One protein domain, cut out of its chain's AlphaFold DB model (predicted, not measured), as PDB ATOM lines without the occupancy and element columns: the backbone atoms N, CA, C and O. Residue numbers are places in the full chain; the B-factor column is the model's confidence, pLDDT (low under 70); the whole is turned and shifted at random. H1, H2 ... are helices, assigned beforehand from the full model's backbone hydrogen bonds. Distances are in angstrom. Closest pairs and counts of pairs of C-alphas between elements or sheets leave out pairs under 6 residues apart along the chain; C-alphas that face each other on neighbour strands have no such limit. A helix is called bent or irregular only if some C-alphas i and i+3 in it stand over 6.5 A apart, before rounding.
ATOM      1  N   LEU A 503     157.432 174.690 103.547       65.12
ATOM      2  CA  LEU A 503     158.499 174.517 104.528       65.12
ATOM      3  C   LEU A 503     159.889 174.421 103.898       65.12
ATOM      4  O   LEU A 503     160.878 174.751 104.553       65.12
ATOM      5  N   GLN A 504     159.978 174.063 102.614       74.00
ATOM      6  CA  GLN A 504     161.257 173.983 101.916       74.00
ATOM      7  C   GLN A 504     161.985 175.331 101.853       74.00
ATOM      8  O   GLN A 504     163.204 175.340 101.789       74.00
ATOM      9  N   PHE A 505     161.285 176.469 101.932       79.88
ATOM     10  CA  PHE A 505     161.901 177.802 101.850       79.88
ATOM     11  C   PHE A 505     162.308 178.395 103.199       79.88
ATOM     12  O   PHE A 505     162.659 179.573 103.273       79.88
ATOM     13  N   GLN A 506     162.265 177.608 104.274       76.44
ATOM     14  CA  GLN A 506     162.480 178.129 105.618       76.44
ATOM     15  C   GLN A 506     163.902 178.645 105.864       76.44
ATOM     16  O   GLN A 506     164.071 179.650 106.555       76.44
ATOM     17  N   ALA A 507     164.911 178.019 105.262       83.44
ATOM     18  CA  ALA A 507     166.292 178.495 105.287       83.44
ATOM     19  C   ALA A 507     166.434 179.913 104.692       83.44
ATOM     20  O   ALA A 507     167.286 180.690 105.103       83.44
ATOM     21  N   LEU A 508     165.549 180.297 103.768       85.12
ATOM     22  CA  LEU A 508     165.503 181.631 103.163       85.12
ATOM     23  C   LEU A 508     164.313 182.455 103.690       85.12
ATOM     24  O   LEU A 508     163.748 183.305 102.997       85.12
ATOM     25  N   ASN A 509     163.896 182.212 104.931       82.75
ATOM     26  CA  ASN A 509     162.884 183.034 105.578       82.75
ATOM     27  C   ASN A 509     163.520 184.356 106.055       82.75
ATOM     28  O   ASN A 509     164.435 184.302 106.881       82.75
ATOM     29  N   PRO A 510     163.030 185.539 105.619       79.81
ATOM     30  CA  PRO A 510     163.569 186.832 106.052       79.81
ATOM     31  C   PRO A 510     163.678 186.973 107.570       79.81
ATOM     32  O   PRO A 510     164.611 187.591 108.069       79.81
ATOM     33  N   ARG A 511     162.756 186.358 108.320       76.38
ATOM     34  CA  ARG A 511     162.794 186.398 109.778       76.38
ATOM     35  C   ARG A 511     163.972 185.624 110.360       76.38
ATOM     36  O   ARG A 511     164.663 186.178 111.199       76.38
ATOM     37  N   LEU A 512     164.215 184.384 109.921       78.94
ATOM     38  CA  LEU A 512     165.354 183.584 110.402       78.94
ATOM     39  C   LEU A 512     166.670 184.349 110.204       78.94
ATOM     40  O   LEU A 512     167.556 184.340 111.056       78.94
ATOM     41  N   ILE A 513     166.766 185.039 109.074       81.94
ATOM     42  CA  ILE A 513     167.934 185.822 108.691       81.94
ATOM     43  C   ILE A 513     168.023 187.087 109.549       81.94
ATOM     44  O   ILE A 513     169.089 187.374 110.078       81.94
ATOM     45  N   ASN A 514     166.911 187.791 109.781       79.12
ATOM     46  CA  ASN A 514     166.860 188.932 110.698       79.12
ATOM     47  C   ASN A 514     167.222 188.544 112.142       79.12
ATOM     48  O   ASN A 514     167.975 189.243 112.814       79.12
ATOM     49  N   ASP A 515     166.741 187.399 112.617       77.94
ATOM     50  CA  ASP A 515     167.072 186.884 113.945       77.94
ATOM     51  C   ASP A 515     168.557 186.499 114.026       77.94
ATOM     52  O   ASP A 515     169.198 186.730 115.052       77.94
ATOM     53  N   THR A 516     169.128 185.992 112.929       82.62
ATOM     54  CA  THR A 516     170.568 185.730 112.808       82.62
ATOM     55  C   THR A 516     171.383 187.024 112.824       82.62
ATOM     56  O   THR A 516     172.399 187.075 113.510       82.62
ATOM     57  N   ILE A 517     170.932 188.082 112.141       81.94
ATOM     58  CA  ILE A 517     171.569 189.410 112.166       81.94
ATOM     59  C   ILE A 517     171.633 189.947 113.603       81.94
ATOM     60  O   ILE A 517     172.675 190.443 114.025       81.94
ATOM     61  N   ASN A 518     170.543 189.810 114.363       82.19
ATOM     62  CA  ASN A 518     170.436 190.374 115.711       82.19
ATOM     63  C   ASN A 518     171.139 189.540 116.792       82.19
ATOM     64  O   ASN A 518     171.685 190.103 117.738       82.19
ATOM     65  N   ASN A 519     171.123 188.209 116.678       82.81
ATOM     66  CA  ASN A 519     171.573 187.319 117.755       82.81
ATOM     67  C   ASN A 519     172.849 186.532 117.423       82.81
ATOM     68  O   ASN A 519     173.510 186.030 118.331       82.81
ATOM     69  N   GLY A 520     173.219 186.429 116.148       85.81
ATOM     70  CA  GLY A 520     174.269 185.531 115.675       85.81
ATOM     71  C   GLY A 520     173.743 184.146 115.296       85.81
ATOM     72  O   GLY A 520     172.784 183.645 115.882       85.81
ATOM     73  N   TRP A 521     174.401 183.502 114.327       88.00
ATOM     74  CA  TRP A 521     173.984 182.198 113.789       88.00
ATOM     75  C   TRP A 521     173.965 181.088 114.841       88.00
ATOM     76  O   TRP A 521     172.992 180.348 114.939       88.00
ATOM     77  N   ASP A 522     174.982 181.018 115.701       84.25
ATOM     78  CA  ASP A 522     175.053 179.975 116.731       84.25
ATOM     79  C   ASP A 522     173.988 180.154 117.824       84.25
ATOM     80  O   ASP A 522     173.544 179.183 118.437       84.25
ATOM     81  N   LYS A 523     173.545 181.398 118.056       82.25
ATOM     82  CA  LYS A 523     172.554 181.729 119.087       82.25
ATOM     83  C   LYS A 523     171.128 181.784 118.557       82.25
ATOM     84  O   LYS A 523     170.211 181.723 119.366       82.25
ATOM     85  N   VAL A 524     170.914 181.845 117.238       76.75
ATOM     86  CA  VAL A 524     169.556 181.878 116.659       76.75
ATOM     87  C   VAL A 524     168.744 180.646 117.059       76.75
ATOM     88  O   VAL A 524     167.520 180.696 117.139       76.75
ATOM     89  N   PHE A 525     169.436 179.546 117.359       78.50
ATOM     90  CA  PHE A 525     168.828 178.302 117.784       78.50
ATOM     91  C   PHE A 525     168.554 178.213 119.280       78.50
ATOM     92  O   PHE A 525     167.837 177.286 119.626       78.50
ATOM     93  N   THR A 526     169.067 179.109 120.137       74.25
ATOM     94  CA  THR A 526     168.921 179.011 121.601       74.25
ATOM     95  C   THR A 526     167.691 179.773 122.105       74.25
ATOM     96  O   THR A 526     167.435 180.922 121.747       74.25
ATOM     97  N   HIS A 527     166.884 179.113 122.941       56.59
ATOM     98  CA  HIS A 527     165.524 179.555 123.292       56.59
ATOM     99  C   HIS A 527     165.451 180.849 124.127       56.59
ATOM    100  O   HIS A 527     164.432 181.536 124.119       56.59
ATOM    101  N   SER A 528     166.490 181.189 124.894       56.00
ATOM    102  CA  SER A 528     166.379 182.170 125.988       56.00
ATOM    103  C   SER A 528     166.296 183.640 125.553       56.00
ATOM    104  O   SER A 528     165.925 184.481 126.365       56.00
ATOM    105  N   SER A 529     166.600 183.962 124.293       49.56
ATOM    106  CA  SER A 529     166.600 185.338 123.758       49.56
ATOM    107  C   SER A 529     165.375 185.680 122.896       49.56
ATOM    108  O   SER A 529     165.200 186.825 122.477       49.56
ATOM    109  N   TRP A 530     164.493 184.709 122.643       52.75
ATOM    110  CA  TRP A 530     163.339 184.874 121.763       52.75
ATOM    111  C   TRP A 530     162.165 185.532 122.495       52.75
ATOM    112  O   TRP A 530     161.281 184.863 123.021       52.75
ATOM    113  N   VAL A 531     162.112 186.867 122.493       45.56
ATOM    114  CA  VAL A 531     160.884 187.595 122.855       45.56
ATOM    115  C   VAL A 531     159.923 187.519 121.671       45.56
ATOM    116  O   VAL A 531     159.993 188.300 120.721       45.56
ATOM    117  N   THR A 532     159.024 186.540 121.698       41.38
ATOM    118  CA  THR A 532     158.045 186.263 120.645       41.38
ATOM    119  C   THR A 532     156.920 187.304 120.610       41.38
ATOM    120  O   THR A 532     155.761 187.003 120.852       41.38
ATOM    121  N   LYS A 533     157.220 188.554 120.229       40.53
ATOM    122  CA  LYS A 533     156.163 189.559 119.990       40.53
ATOM    123  C   LYS A 533     155.279 189.253 118.771       40.53
ATOM    124  O   LYS A 533     154.220 189.853 118.648       40.53
ATOM    125  N   PHE A 534     155.689 188.349 117.871       37.28
ATOM    126  CA  PHE A 534     154.996 188.150 116.586       37.28
ATOM    127  C   PHE A 534     154.703 186.698 116.163       37.28
ATOM    128  O   PHE A 534     154.003 186.524 115.167       37.28
ATOM    129  N   VAL A 535     155.175 185.658 116.874       38.09
ATOM    130  CA  VAL A 535     154.784 184.249 116.611       38.09
ATOM    131  C   VAL A 535     154.842 183.409 117.893       38.09
ATOM    132  O   VAL A 535     155.905 183.367 118.502       38.09
ATOM    133  N   PRO A 536     153.765 182.694 118.246       40.88
ATOM    134  CA  PRO A 536     153.736 181.743 119.360       40.88
ATOM    135  C   PRO A 536     154.728 180.575 119.227       40.88
ATOM    136  O   PRO A 536     155.066 180.140 118.126       40.88
ATOM    137  N   ASN A 537     155.179 180.085 120.382       46.94
ATOM    138  CA  ASN A 537     156.408 179.324 120.658       46.94
ATOM    139  C   ASN A 537     156.617 177.960 119.952       46.94
ATOM    140  O   ASN A 537     157.620 177.306 120.215       46.94
ATOM    141  N   ASP A 538     155.759 177.514 119.033       49.41
ATOM    142  CA  ASP A 538     155.727 176.083 118.671       49.41
ATOM    143  C   ASP A 538     156.431 175.706 117.365       49.41
ATOM    144  O   ASP A 538     156.656 174.528 117.099       49.41
ATOM    145  N   TRP A 539     156.788 176.681 116.524       46.72
ATOM    146  CA  TRP A 539     157.485 176.380 115.266       46.72
ATOM    147  C   TRP A 539     159.003 176.313 115.432       46.72
ATOM    148  O   TRP A 539     159.698 175.503 114.822       46.72
ATOM    149  N   PHE A 540     159.491 177.104 116.376       53.19
ATOM    150  CA  PHE A 540     160.770 176.905 117.014       53.19
ATOM    151  C   PHE A 540     160.513 176.069 118.261       53.19
ATOM    152  O   PHE A 540     160.558 176.610 119.362       53.19
ATOM    153  N   LEU A 541     160.236 174.768 118.065       51.31
ATOM    154  CA  LEU A 541     160.146 173.769 119.139       51.31
ATOM    155  C   LEU A 541     161.161 174.105 120.228       51.31
ATOM    156  O   LEU A 541     162.278 174.510 119.900       51.31
ATOM    157  N   SER A 542     160.809 173.915 121.498       56.62
ATOM    158  CA  SER A 542     161.655 174.271 122.648       56.62
ATOM    159  C   SER A 542     163.075 173.675 122.617       56.62
ATOM    160  O   SER A 542     163.926 174.073 123.406       56.62
ATOM    161  N   ASN A 543     163.343 172.760 121.681       71.38
ATOM    162  CA  ASN A 543     164.603 172.084 121.449       71.38
ATOM    163  C   ASN A 543     165.382 172.651 120.240       71.38
ATOM    164  O   ASN A 543     165.020 172.436 119.077       71.38
ATOM    165  N   ASP A 544     166.515 173.286 120.536       76.25
ATOM    166  CA  ASP A 544     167.515 173.822 119.602       76.25
ATOM    167  C   ASP A 544     167.923 172.834 118.493       76.25
ATOM    168  O   ASP A 544     168.068 173.220 117.329       76.25
ATOM    169  N   ALA A 545     168.068 171.545 118.824       78.94
ATOM    170  CA  ALA A 545     168.507 170.523 117.879       78.94
ATOM    171  C   ALA A 545     167.473 170.292 116.771       78.94
ATOM    172  O   ALA A 545     167.836 170.182 115.601       78.94
ATOM    173  N   ILE A 546     166.180 170.282 117.114       75.69
ATOM    174  CA  ILE A 546     165.121 170.060 116.124       75.69
ATOM    175  C   ILE A 546     165.042 171.246 115.159       75.69
ATOM    176  O   ILE A 546     164.889 171.056 113.953       75.69
ATOM    177  N   ARG A 547     165.230 172.470 115.671       74.75
ATOM    178  CA  ARG A 547     165.287 173.686 114.847       74.75
ATOM    179  C   ARG A 547     166.416 173.623 113.829       74.75
ATOM    180  O   ARG A 547     166.197 173.870 112.644       74.75
ATOM    181  N   LYS A 548     167.616 173.262 114.287       82.44
ATOM    182  CA  LYS A 548     168.790 173.126 113.425       82.44
ATOM    183  C   LYS A 548     168.561 172.071 112.345       82.44
ATOM    184  O   LYS A 548     168.802 172.348 111.171       82.44
ATOM    185  N   THR A 549     168.023 170.907 112.710       83.12
ATOM    186  CA  THR A 549     167.681 169.847 111.751       83.12
ATOM    187  C   THR A 549     166.656 170.314 110.718       83.12
ATOM    188  O   THR A 549     166.836 170.044 109.534       83.12
ATOM    189  N   ALA A 550     165.621 171.058 111.119       80.44
ATOM    190  CA  ALA A 550     164.616 171.578 110.191       80.44
ATOM    191  C   ALA A 550     165.204 172.581 109.182       80.44
ATOM    192  O   ALA A 550     164.889 172.516 107.993       80.44
ATOM    193  N   VAL A 551     166.096 173.477 109.624       84.25
ATOM    194  CA  VAL A 551     166.773 174.420 108.717       84.25
ATOM    195  C   VAL A 551     167.688 173.681 107.741       84.25
ATOM    196  O   VAL A 551     167.635 173.952 106.546       84.25
ATOM    197  N   LEU A 552     168.474 172.707 108.209       86.56
ATOM    198  CA  LEU A 552     169.342 171.906 107.337       86.56
ATOM    199  C   LEU A 552     168.541 171.071 106.329       86.56
ATOM    200  O   LEU A 552     168.909 171.003 105.158       86.56
ATOM    201  N   ALA A 553     167.408 170.501 106.747       86.12
ATOM    202  CA  ALA A 553     166.491 169.813 105.843       86.12
ATOM    203  C   ALA A 553     165.923 170.766 104.776       86.12
ATOM    204  O   ALA A 553     165.832 170.396 103.607       86.12
ATOM    205  N   SER A 554     165.600 172.011 105.147       87.25
ATOM    206  CA  SER A 554     165.185 173.048 104.194       87.25
ATOM    207  C   SER A 554     166.306 173.413 103.212       87.25
ATOM    208  O   SER A 554     166.029 173.537 102.023       87.25
ATOM    209  N   VAL A 555     167.565 173.514 103.654       90.50
ATOM    210  CA  VAL A 555     168.725 173.754 102.769       90.50
ATOM    211  C   VAL A 555     168.879 172.629 101.741       90.50
ATOM    212  O   VAL A 555     168.966 172.901 100.543       90.50
ATOM    213  N   GLU A 556     168.857 171.367 102.173       91.19
ATOM    214  CA  GLU A 556     168.946 170.228 101.249       91.19
ATOM    215  C   GLU A 556     167.730 170.141 100.320       91.19
ATOM    216  O   GLU A 556     167.881 169.837  99.133       91.19
ATOM    217  N   SER A 557     166.539 170.486 100.817       88.25
ATOM    218  CA  SER A 557     165.348 170.588  99.978       88.25
ATOM    219  C   SER A 557     165.552 171.638  98.889       88.25
ATOM    220  O   SER A 557     165.428 171.297  97.723       88.25
ATOM    221  N   ILE A 558     165.945 172.875  99.220       89.56
ATOM    222  CA  ILE A 558     166.201 173.950  98.237       89.56
ATOM    223  C   ILE A 558     167.204 173.498  97.176       89.56
ATOM    224  O   ILE A 558     166.979 173.703  95.984       89.56
ATOM    225  N   LYS A 559     168.295 172.856  97.601       92.69
ATOM    226  CA  LYS A 559     169.325 172.325  96.706       92.69
ATOM    227  C   LYS A 559     168.760 171.323  95.709       92.69
ATOM    228  O   LYS A 559     168.961 171.495  94.509       92.69
ATOM    229  N   SER A 560     168.046 170.308  96.194       89.19
ATOM    230  CA  SER A 560     167.421 169.293  95.345       89.19
ATOM    231  C   SER A 560     166.382 169.918  94.414       89.19
ATOM    232  O   SER A 560     166.418 169.724  93.202       89.19
ATOM    233  N   THR A 561     165.511 170.746  94.982       84.81
ATOM    234  CA  THR A 561     164.398 171.419  94.322       84.81
ATOM    235  C   THR A 561     164.846 172.316  93.165       84.81
ATOM    236  O   THR A 561     164.183 172.369  92.130       84.81
ATOM    237  N   PHE A 562     165.971 173.013  93.313       87.94
ATOM    238  CA  PHE A 562     166.489 173.950  92.316       87.94
ATOM    239  C   PHE A 562     167.664 173.415  91.489       87.94
ATOM    240  O   PHE A 562     168.230 174.168  90.691       87.94
ATOM    241  N   GLY A 563     168.043 172.146  91.674       89.06
ATOM    242  CA  GLY A 563     169.203 171.558  91.004       89.06
ATOM    243  C   GLY A 563     170.488 172.346  91.274       89.06
ATOM    244  O   GLY A 563     171.228 172.663  90.342       89.06
ATOM    245  N   LEU A 564     170.709 172.745  92.530       92.44
ATOM    246  CA  LEU A 564     171.918 173.471  92.934       92.44
ATOM    247  C   LEU A 564     173.083 172.502  93.136       92.44
ATOM    248  O   LEU A 564     172.895 171.334  93.484       92.44
ATOM    249  N   SER A 565     174.304 172.997  92.949       95.12
ATOM    250  CA  SER A 565     175.503 172.176  93.143       95.12
ATOM    251  C   SER A 565     175.713 171.780  94.612       95.12
ATOM    252  O   SER A 565     175.142 172.361  95.541       95.12
ATOM    253  N   SER A 566     176.612 170.821  94.845       95.31
ATOM    254  CA  SER A 566     177.027 170.402  96.190       95.31
ATOM    255  C   SER A 566     177.642 171.523  97.033       95.31
ATOM    256  O   SER A 566     177.680 171.385  98.248       95.31
ATOM    257  N   SER A 567     178.067 172.638  96.425       96.62
ATOM    258  CA  SER A 567     178.631 173.784  97.151       96.62
ATOM    259  C   SER A 567     177.584 174.672  97.836       96.62
ATOM    260  O   SER A 567     177.947 175.521  98.648       96.62
ATOM    261  N   PHE A 568     176.289 174.507  97.533       96.25
ATOM    262  CA  PHE A 568     175.234 175.365  98.080       96.25
ATOM    263  C   PHE A 568     175.147 175.356  99.620       96.25
ATOM    264  O   PHE A 568     175.122 176.447 100.191       96.25
ATOM    265  N   PRO A 569     175.147 174.200 100.319       96.44
ATOM    266  CA  PRO A 569     175.087 174.175 101.782       96.44
ATOM    267  C   PRO A 569     176.254 174.928 102.435       96.44
ATOM    268  O   PRO A 569     176.039 175.697 103.370       96.44
ATOM    269  N   ASP A 570     177.466 174.795 101.887       96.19
ATOM    270  CA  ASP A 570     178.650 175.507 102.381       96.19
ATOM    271  C   ASP A 570     178.550 177.019 102.146       96.19
ATOM    272  O   ASP A 570     178.938 177.820 103.000       96.19
ATOM    273  N   GLN A 571     178.028 177.435 100.985       96.31
ATOM    274  CA  GLN A 571     177.767 178.848 100.698       96.31
ATOM    275  C   GLN A 571     176.715 179.422 101.653       96.31
ATOM    276  O   GLN A 571     176.876 180.547 102.126       96.31
ATOM    277  N   TYR A 572     175.666 178.652 101.953       95.38
ATOM    278  CA  TYR A 572     174.620 179.037 102.892       95.38
ATOM    279  C   TYR A 572     175.165 179.180 104.320       95.38
ATOM    280  O   TYR A 572     174.945 180.214 104.944       95.38
ATOM    281  N   ASP A 573     175.928 178.209 104.830       93.62
ATOM    282  CA  ASP A 573     176.513 178.289 106.178       93.62
ATOM    283  C   ASP A 573     177.474 179.482 106.319       93.62
ATOM    284  O   ASP A 573     177.389 180.242 107.285       93.62
ATOM    285  N   LYS A 574     178.333 179.716 105.315       94.62
ATOM    286  CA  LYS A 574     179.210 180.899 105.274       94.62
ATOM    287  C   LYS A 574     178.411 182.197 105.301       94.62
ATOM    288  O   LYS A 574     178.758 183.101 106.053       94.62
ATOM    289  N   PHE A 575     177.346 182.284 104.507       94.56
ATOM    290  CA  PHE A 575     176.448 183.433 104.516       94.56
ATOM    291  C   PHE A 575     175.835 183.656 105.900       94.56
ATOM    292  O   PHE A 575     175.956 184.755 106.437       94.56
ATOM    293  N   MET A 576     175.266 182.619 106.524       93.19
ATOM    294  CA  MET A 576     174.633 182.745 107.840       93.19
ATOM    295  C   MET A 576     175.614 183.207 108.926       93.19
ATOM    296  O   MET A 576     175.251 184.016 109.775       93.19
ATOM    297  N   LYS A 577     176.871 182.755 108.874       92.31
ATOM    298  CA  LYS A 577     177.933 183.190 109.796       92.31
ATOM    299  C   LYS A 577     178.402 184.626 109.566       92.31
ATOM    300  O   LYS A 577     178.854 185.256 110.514       92.31
ATOM    301  N   LEU A 578     178.311 185.130 108.335       92.19
ATOM    302  CA  LEU A 578     178.687 186.503 107.982       92.19
ATOM    303  C   LEU A 578     177.575 187.518 108.261       92.19
ATOM    304  O   LEU A 578     177.876 188.695 108.429       92.19
ATOM    305  N   LEU A 579     176.310 187.083 108.316       88.69
ATOM    306  CA  LEU A 579     175.156 187.957 108.559       88.69
ATOM    307  C   LEU A 579     175.323 188.923 109.744       88.69
ATOM    308  O   LEU A 579     174.985 190.102 109.589       88.69
ATOM    309  N   PRO A 580     175.833 188.492 110.914       87.75
ATOM    310  CA  PRO A 580     176.079 189.400 112.024       87.75
ATOM    311  C   PRO A 580     177.205 190.375 111.659       87.75
ATOM    312  O   PRO A 580     178.372 190.003 111.577       87.75
ATOM    313  N   GLY A 581     176.848 191.639 111.442       86.62
ATOM    314  CA  GLY A 581     177.807 192.713 111.176       86.62
ATOM    315  C   GLY A 581     178.193 192.925 109.708       86.62
ATOM    316  O   GLY A 581     178.997 193.814 109.443       86.62
ATOM    317  N   CYS A 582     177.627 192.182 108.749       91.25
ATOM    318  CA  CYS A 582     177.863 192.464 107.324       91.25
ATOM    319  C   CYS A 582     177.001 193.604 106.763       91.25
ATOM    320  O   CYS A 582     177.359 194.160 105.725       91.25
ATOM    321  N   LEU A 583     175.875 193.922 107.415       90.69
ATOM    322  CA  LEU A 583     174.987 195.013 107.020       90.69
ATOM    323  C   LEU A 583     175.409 196.330 107.666       90.69
ATOM    324  O   LEU A 583     175.713 196.394 108.860       90.69
ATOM    325  N   ARG A 584     175.358 197.400 106.878       92.69
ATOM    326  CA  ARG A 584     175.569 198.769 107.349       92.69
ATOM    327  C   ARG A 584     174.322 199.282 108.088       92.69
ATOM    328  O   ARG A 584     173.215 198.778 107.905       92.69
ATOM    329  N   GLN A 585     174.478 200.297 108.941       89.19
ATOM    330  CA  GLN A 585     173.361 200.838 109.736       89.19
ATOM    331  C   GLN A 585     172.247 201.454 108.873       89.19
ATOM    332  O   GLN A 585     171.073 201.364 109.229       89.19
ATOM    333  N   ASP A 586     172.597 202.049 107.731       90.88
ATOM    334  CA  ASP A 586     171.641 202.536 106.732       90.88
ATOM    335  C   ASP A 586     170.840 201.388 106.106       90.88
ATOM    336  O   ASP A 586     169.621 201.495 106.006       90.88
ATOM    337  N   GLU A 587     171.486 200.265 105.785       90.31
ATOM    338  CA  GLU A 587     170.826 199.068 105.240       90.31
ATOM    339  C   GLU A 587     169.886 198.416 106.263       90.31
ATOM    340  O   GLU A 587     168.768 198.032 105.929       90.31
ATOM    341  N   ILE A 588     170.295 198.329 107.534       86.56
ATOM    342  CA  ILE A 588     169.436 197.826 108.619       86.56
ATOM    343  C   ILE A 588     168.214 198.731 108.790       86.56
ATOM    344  O   ILE A 588     167.088 198.248 108.929       86.56
ATOM    345  N   LYS A 589     168.420 200.053 108.771       86.69
ATOM    346  CA  LYS A 589     167.329 201.025 108.849       86.69
ATOM    347  C   LYS A 589     166.374 200.881 107.660       86.69
ATOM    348  O   LYS A 589     165.168 200.840 107.883       86.69
ATOM    349  N   GLU A 590     166.898 200.745 106.442       85.25
ATOM    350  CA  GLU A 590     166.107 200.536 105.224       85.25
ATOM    351  C   GLU A 590     165.290 199.245 105.298       85.25
ATOM    352  O   GLU A 590     164.100 199.262 105.007       85.25
ATOM    353  N   ILE A 591     165.880 198.141 105.757       82.88
ATOM    354  CA  ILE A 591     165.177 196.865 105.938       82.88
ATOM    355  C   ILE A 591     164.053 196.984 106.975       82.88
ATOM    356  O   ILE A 591     162.958 196.462 106.760       82.88
ATOM    357  N   ASN A 592     164.307 197.660 108.096       79.31
ATOM    358  CA  ASN A 592     163.308 197.852 109.146       79.31
ATOM    359  C   ASN A 592     162.157 198.756 108.684       79.31
ATOM    360  O   ASN A 592     161.006 198.522 109.052       79.31
ATOM    361  N   GLU A 593     162.459 199.775 107.878       80.75
ATOM    362  CA  GLU A 593     161.460 200.678 107.305       80.75
ATOM    363  C   GLU A 593     160.692 200.023 106.143       80.75
ATOM    364  O   GLU A 593     159.474 200.179 106.025       80.75
ATOM    365  N   PHE A 594     161.382 199.220 105.328       77.50
ATOM    366  CA  PHE A 594     160.869 198.573 104.122       77.50
ATOM    367  C   PHE A 594     161.207 197.069 104.089       77.50
ATOM    368  O   PHE A 594     162.026 196.626 103.277       77.50
ATOM    369  N   PRO A 595     160.514 196.222 104.877       75.06
ATOM    370  CA  PRO A 595     160.817 194.787 104.957       75.06
ATOM    371  C   PRO A 595     160.734 194.024 103.626       75.06
ATOM    372  O   PRO A 595     161.318 192.953 103.481       75.06
ATOM    373  N   TYR A 596     160.022 194.549 102.627       74.31
ATOM    374  CA  TYR A 596     159.961 193.953 101.288       74.31
ATOM    375  C   TYR A 596     161.253 194.141 100.476       74.31
ATOM    376  O   TYR A 596     161.498 193.370  99.550       74.31
ATOM    377  N   LEU A 597     162.102 195.113 100.833       79.88
ATOM    378  CA  LEU A 597     163.432 195.319 100.247       79.88
ATOM    379  C   LEU A 597     164.505 194.438 100.896       79.88
ATOM    380  O   LEU A 597     165.678 194.534 100.539       79.88
ATOM    381  N   PHE A 598     164.129 193.561 101.832       85.50
ATOM    382  CA  PHE A 598     165.058 192.703 102.563       85.50
ATOM    383  C   PHE A 598     166.055 192.003 101.637       85.50
ATOM    384  O   PHE A 598     167.267 192.183 101.737       85.50
ATOM    385  N   TRP A 599     165.538 191.248 100.670       87.06
ATOM    386  CA  TRP A 599     166.386 190.461  99.788       87.06
ATOM    387  C   TRP A 599     167.130 191.293  98.749       87.06
ATOM    388  O   TRP A 599     168.253 190.936  98.410       87.06
ATOM    389  N   SER A 600     166.566 192.405  98.269       84.38
ATOM    390  CA  SER A 600     167.281 193.300  97.348       84.38
ATOM    391  C   SER A 600     168.464 193.987  98.031       84.38
ATOM    392  O   SER A 600     169.521 194.143  97.412       84.38
ATOM    393  N   THR A 601     168.303 194.336  99.310       87.69
ATOM    394  CA  THR A 601     169.359 194.903 100.158       87.69
ATOM    395  C   THR A 601     170.446 193.861 100.392       87.69
ATOM    396  O   THR A 601     171.603 194.090 100.054       87.69
ATOM    397  N   ILE A 602     170.064 192.656 100.826       89.44
ATOM    398  CA  ILE A 602     170.994 191.541 101.050       89.44
ATOM    399  C   ILE A 602     171.763 191.170  99.770       89.44
ATOM    400  O   ILE A 602     172.985 191.042  99.815       89.44
ATOM    401  N   LEU A 603     171.090 191.063  98.618       89.75
ATOM    402  CA  LEU A 603     171.722 190.771  97.322       89.75
ATOM    403  C   LEU A 603     172.677 191.875  96.842       89.75
ATOM    404  O   LEU A 603     173.553 191.596  96.022       89.75
ATOM    405  N   SER A 604     172.493 193.111  97.312       86.81
ATOM    406  CA  SER A 604     173.354 194.256  96.986       86.81
ATOM    407  C   SER A 604     174.482 194.477  97.994       86.81
ATOM    408  O   SER A 604     175.429 195.195  97.682       86.81
ATOM    409  N   SER A 605     174.371 193.891  99.182       89.81
ATOM    410  CA  SER A 605     175.321 194.055 100.280       89.81
ATOM    411  C   SER A 605     176.554 193.157 100.137       89.81
ATOM    412  O   SER A 605     176.582 192.198  99.362       89.81
ATOM    413  N   SER A 606     177.562 193.412 100.975       89.44
ATOM    414  CA  SER A 606     178.722 192.532 101.156       89.44
ATOM    415  C   SER A 606     178.405 191.221 101.883       89.44
ATOM    416  O   SER A 606     179.279 190.362 101.976       89.44
ATOM    417  N   CYS A 607     177.179 191.037 102.388       89.31
ATOM    418  CA  CYS A 607     176.785 189.828 103.113       89.31
ATOM    419  C   CYS A 607     176.867 188.565 102.252       89.31
ATOM    420  O   CYS A 607     177.124 187.480 102.770       89.31
ATOM    421  N   ILE A 608     176.661 188.689 100.938       91.44
ATOM    422  CA  ILE A 608     176.770 187.567 100.008       91.44
ATOM    423  C   ILE A 608     178.045 187.725  99.189       91.44
ATOM    424  O   ILE A 608     178.135 188.571  98.299       91.44
ATOM    425  N   ALA A 609     179.015 186.845  99.444       90.50
ATOM    426  CA  ALA A 609     180.255 186.797  98.682       90.50
ATOM    427  C   ALA A 609     179.983 186.698  97.170       90.50
ATOM    428  O   ALA A 609     179.066 186.007  96.718       90.50
ATOM    429  N   ASN A 610     180.815 187.349  96.354       89.38
ATOM    430  CA  ASN A 610     180.667 187.295  94.896       89.38
ATOM    431  C   ASN A 610     180.794 185.877  94.329       89.38
ATOM    432  O   ASN A 610     180.139 185.568  93.337       89.38
ATOM    433  N   SER A 611     181.558 185.016  95.002       91.62
ATOM    434  CA  SER A 611     181.710 183.597  94.682       91.62
ATOM    435  C   SER A 611     180.523 182.721  95.105       91.62
ATOM    436  O   SER A 611     180.465 181.564  94.700       91.62
ATOM    437  N   ALA A 612     179.565 183.236  95.887       94.12
ATOM    438  CA  ALA A 612     178.402 182.479  96.351       94.12
ATOM    439  C   ALA A 612     177.296 182.402  95.275       94.12
ATOM    440  O   ALA A 612     176.168 182.867  95.466       94.12
ATOM    441  N   THR A 613     177.637 181.866  94.100       95.25
ATOM    442  CA  THR A 613     176.765 181.834  92.915       95.25
ATOM    443  C   THR A 613     175.505 180.999  93.126       95.25
ATOM    444  O   THR A 613     174.425 181.409  92.698       95.25
ATOM    445  N   GLU A 614     175.606 179.873  93.832       95.94
ATOM    446  CA  GLU A 614     174.478 178.972  94.085       95.94
ATOM    447  C   GLU A 614     173.504 179.567  95.095       95.94
ATOM    448  O   GLU A 614     172.291 179.465  94.919       95.94
ATOM    449  N   LEU A 615     174.018 180.254  96.120       95.31
ATOM    450  CA  LEU A 615     173.177 180.977  97.068       95.31
ATOM    451  C   LEU A 615     172.412 182.114  96.379       95.31
ATOM    452  O   LEU A 615     171.199 182.231  96.552       95.31
ATOM    453  N   LYS A 616     173.090 182.914  95.541       94.56
ATOM    454  CA  LYS A 616     172.430 183.960  94.738       94.56
ATOM    455  C   LYS A 616     171.355 183.364  93.827       94.56
ATOM    456  O   LYS A 616     170.254 183.908  93.746       94.56
ATOM    457  N   LYS A 617     171.645 182.231  93.177       93.62
ATOM    458  CA  LYS A 617     170.692 181.495  92.332       93.62
ATOM    459  C   LYS A 617     169.465 181.036  93.130       93.62
ATOM    460  O   LYS A 617     168.346 181.294  92.697       93.62
ATOM    461  N   ALA A 618     169.659 180.452  94.313       93.31
ATOM    462  CA  ALA A 618     168.575 180.020  95.198       93.31
ATOM    463  C   ALA A 618     167.665 181.182  95.628       93.31
ATOM    464  O   ALA A 618     166.439 181.060  95.583       93.31
ATOM    465  N   ILE A 619     168.255 182.325  95.996       92.69
ATOM    466  CA  ILE A 619     167.508 183.529  96.381       92.69
ATOM    467  C   ILE A 619     166.703 184.057  95.189       92.69
ATOM    468  O   ILE A 619     165.506 184.300  95.325       92.69
ATOM    469  N   HIS A 620     167.316 184.184  94.006       93.25
ATOM    470  CA  HIS A 620     166.611 184.617  92.796       93.25
ATOM    471  C   HIS A 620     165.456 183.686  92.428       93.25
ATOM    472  O   HIS A 620     164.378 184.166  92.083       93.25
ATOM    473  N   TYR A 621     165.646 182.369  92.540       92.25
ATOM    474  CA  TYR A 621     164.564 181.420  92.317       92.25
ATOM    475  C   TYR A 621     163.431 181.605  93.321       92.25
ATOM    476  O   TYR A 621     162.292 181.770  92.905       92.25
ATOM    477  N   MET A 622     163.716 181.679  94.622       90.62
ATOM    478  CA  MET A 622     162.679 181.920  95.629       90.62
ATOM    479  C   MET A 622     161.913 183.234  95.382       90.62
ATOM    480  O   MET A 622     160.690 183.254  95.504       90.62
ATOM    481  N   LEU A 623     162.601 184.322  95.020       89.19
ATOM    482  CA  LEU A 623     161.970 185.621  94.752       89.19
ATOM    483  C   LEU A 623     161.125 185.634  93.473       89.19
ATOM    484  O   LEU A 623     160.115 186.340  93.408       89.19
ATOM    485  N   ALA A 624     161.509 184.841  92.472       91.88
ATOM    486  CA  ALA A 624     160.748 184.664  91.242       91.88
ATOM    487  C   ALA A 624     159.433 183.902  91.468       91.88
ATOM    488  O   ALA A 624     158.521 184.023  90.648       91.88
ATOM    489  N   LEU A 625     159.308 183.126  92.552       90.31
ATOM    490  CA  LEU A 625     158.108 182.343  92.831       90.31
ATOM    491  C   LEU A 625     156.971 183.206  93.414       90.31
ATOM    492  O   LEU A 625     157.144 183.891  94.428       90.31
TER     493      LEU A 625
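AT A GLANCE: This is residues 503 to 625 of the 772 residues of the protein "Dimer_Tnp_hAT domain-containing protein" of Caenorhabditis tropicalis (UniProt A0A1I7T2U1). The longest helix, H3, forms a base along one edge, and H4 rises slantwise from near its last residues toward a helical hairpin, H5 and H6, at the opposite edge. H1 crosses H3, H2 packs on H4 between the base and the hairpin, and H7 packs on H3 and H4 near the corner where they meet, while residues 531 to 536 of a long loop stick out. The printed part has 123 residues with seven named helices, H1 to H7 in order along the chain, and no named strand; its class is all helix. It is compact, with a radius of gyration of the C-alphas of 14.1 A and spans of 35 by 34 by 25 A.

IN THESE COORDINATES: H3, residues 544 to 562, runs 27.3 A from C-alpha 544 at (167.515, 173.822, 119.602) to C-alpha 562 at (166.489, 173.950, 92.316). H4 is residues 568 to 582, 19.6 A long. H1 is residues 503 to 508, beginning at C-alpha 503 (158.499, 174.517, 104.528), and H2 is residues 510 to 519. H5 is residues 585 to 593 and H6 residues 595 to 604. H7, residues 613 to 624, is 16.4 A long and ends at C-alpha 624 (160.748, 184.664, 91.242). H1, H4 and H6 are irregular: C-alphas 504 and 507 are 7.6 A apart, 578 and 581 7.0 A, and 596 and 599 7.5 A.

HOW THE PARTS SIT: H3 and H4 are the hubs, touching three other helices each. Residues 551 to 558 of H3 touch H1, about perpendicular at 84 degrees; the closest C-alphas, of Gln 504 and Ser 554, are 4.6 A apart. H3 touches H4 at a steep tilt of 58 degrees, opposite ways, closest at the C-alphas of Val 555 and Pro 569, 6.5 A. H7 touches H4 at 83 degrees, about perpendicular, with C-alphas of Phe 568 and Glu 614 closest at 5.4 A, and touches H3 at Phe 562 and Ala 618, whose C-alphas are closest at 7.0 A. Residues 576 to 581 of H4 touch H2, closest at the C-alphas of Ile 517 and Pro 580, 4.5 A. H5 and H6 form a hairpin at a shallow tilt of 33 degrees, only just short of steep, with C-alphas of Ile 591 and Phe 598 closest at 5.4 A. H6 is close to but not clearly touching H2 and H7, while H5 and H3 are apart. Every O i to N i+4 pair is within hydrogen-bond range in H2, H3, H5 and H7; the counts are 8 of 11 in H4, 4 of 6 in H6 and 0 of 2 in H1, where 2 of 3 O i to N i+3 pairs are within range.

THE WHOLE: The two C-alphas farthest apart, of Lys 533 and Ser 565, are 37.4 A apart. The printed part has no cut. The link from H2 to H3, residues 520 to 543, is long, and its residues 531 to 536 stand free. The mean pLDDT of the printed part is 81.6; residue 503 and residues 527 to 542 are under 70.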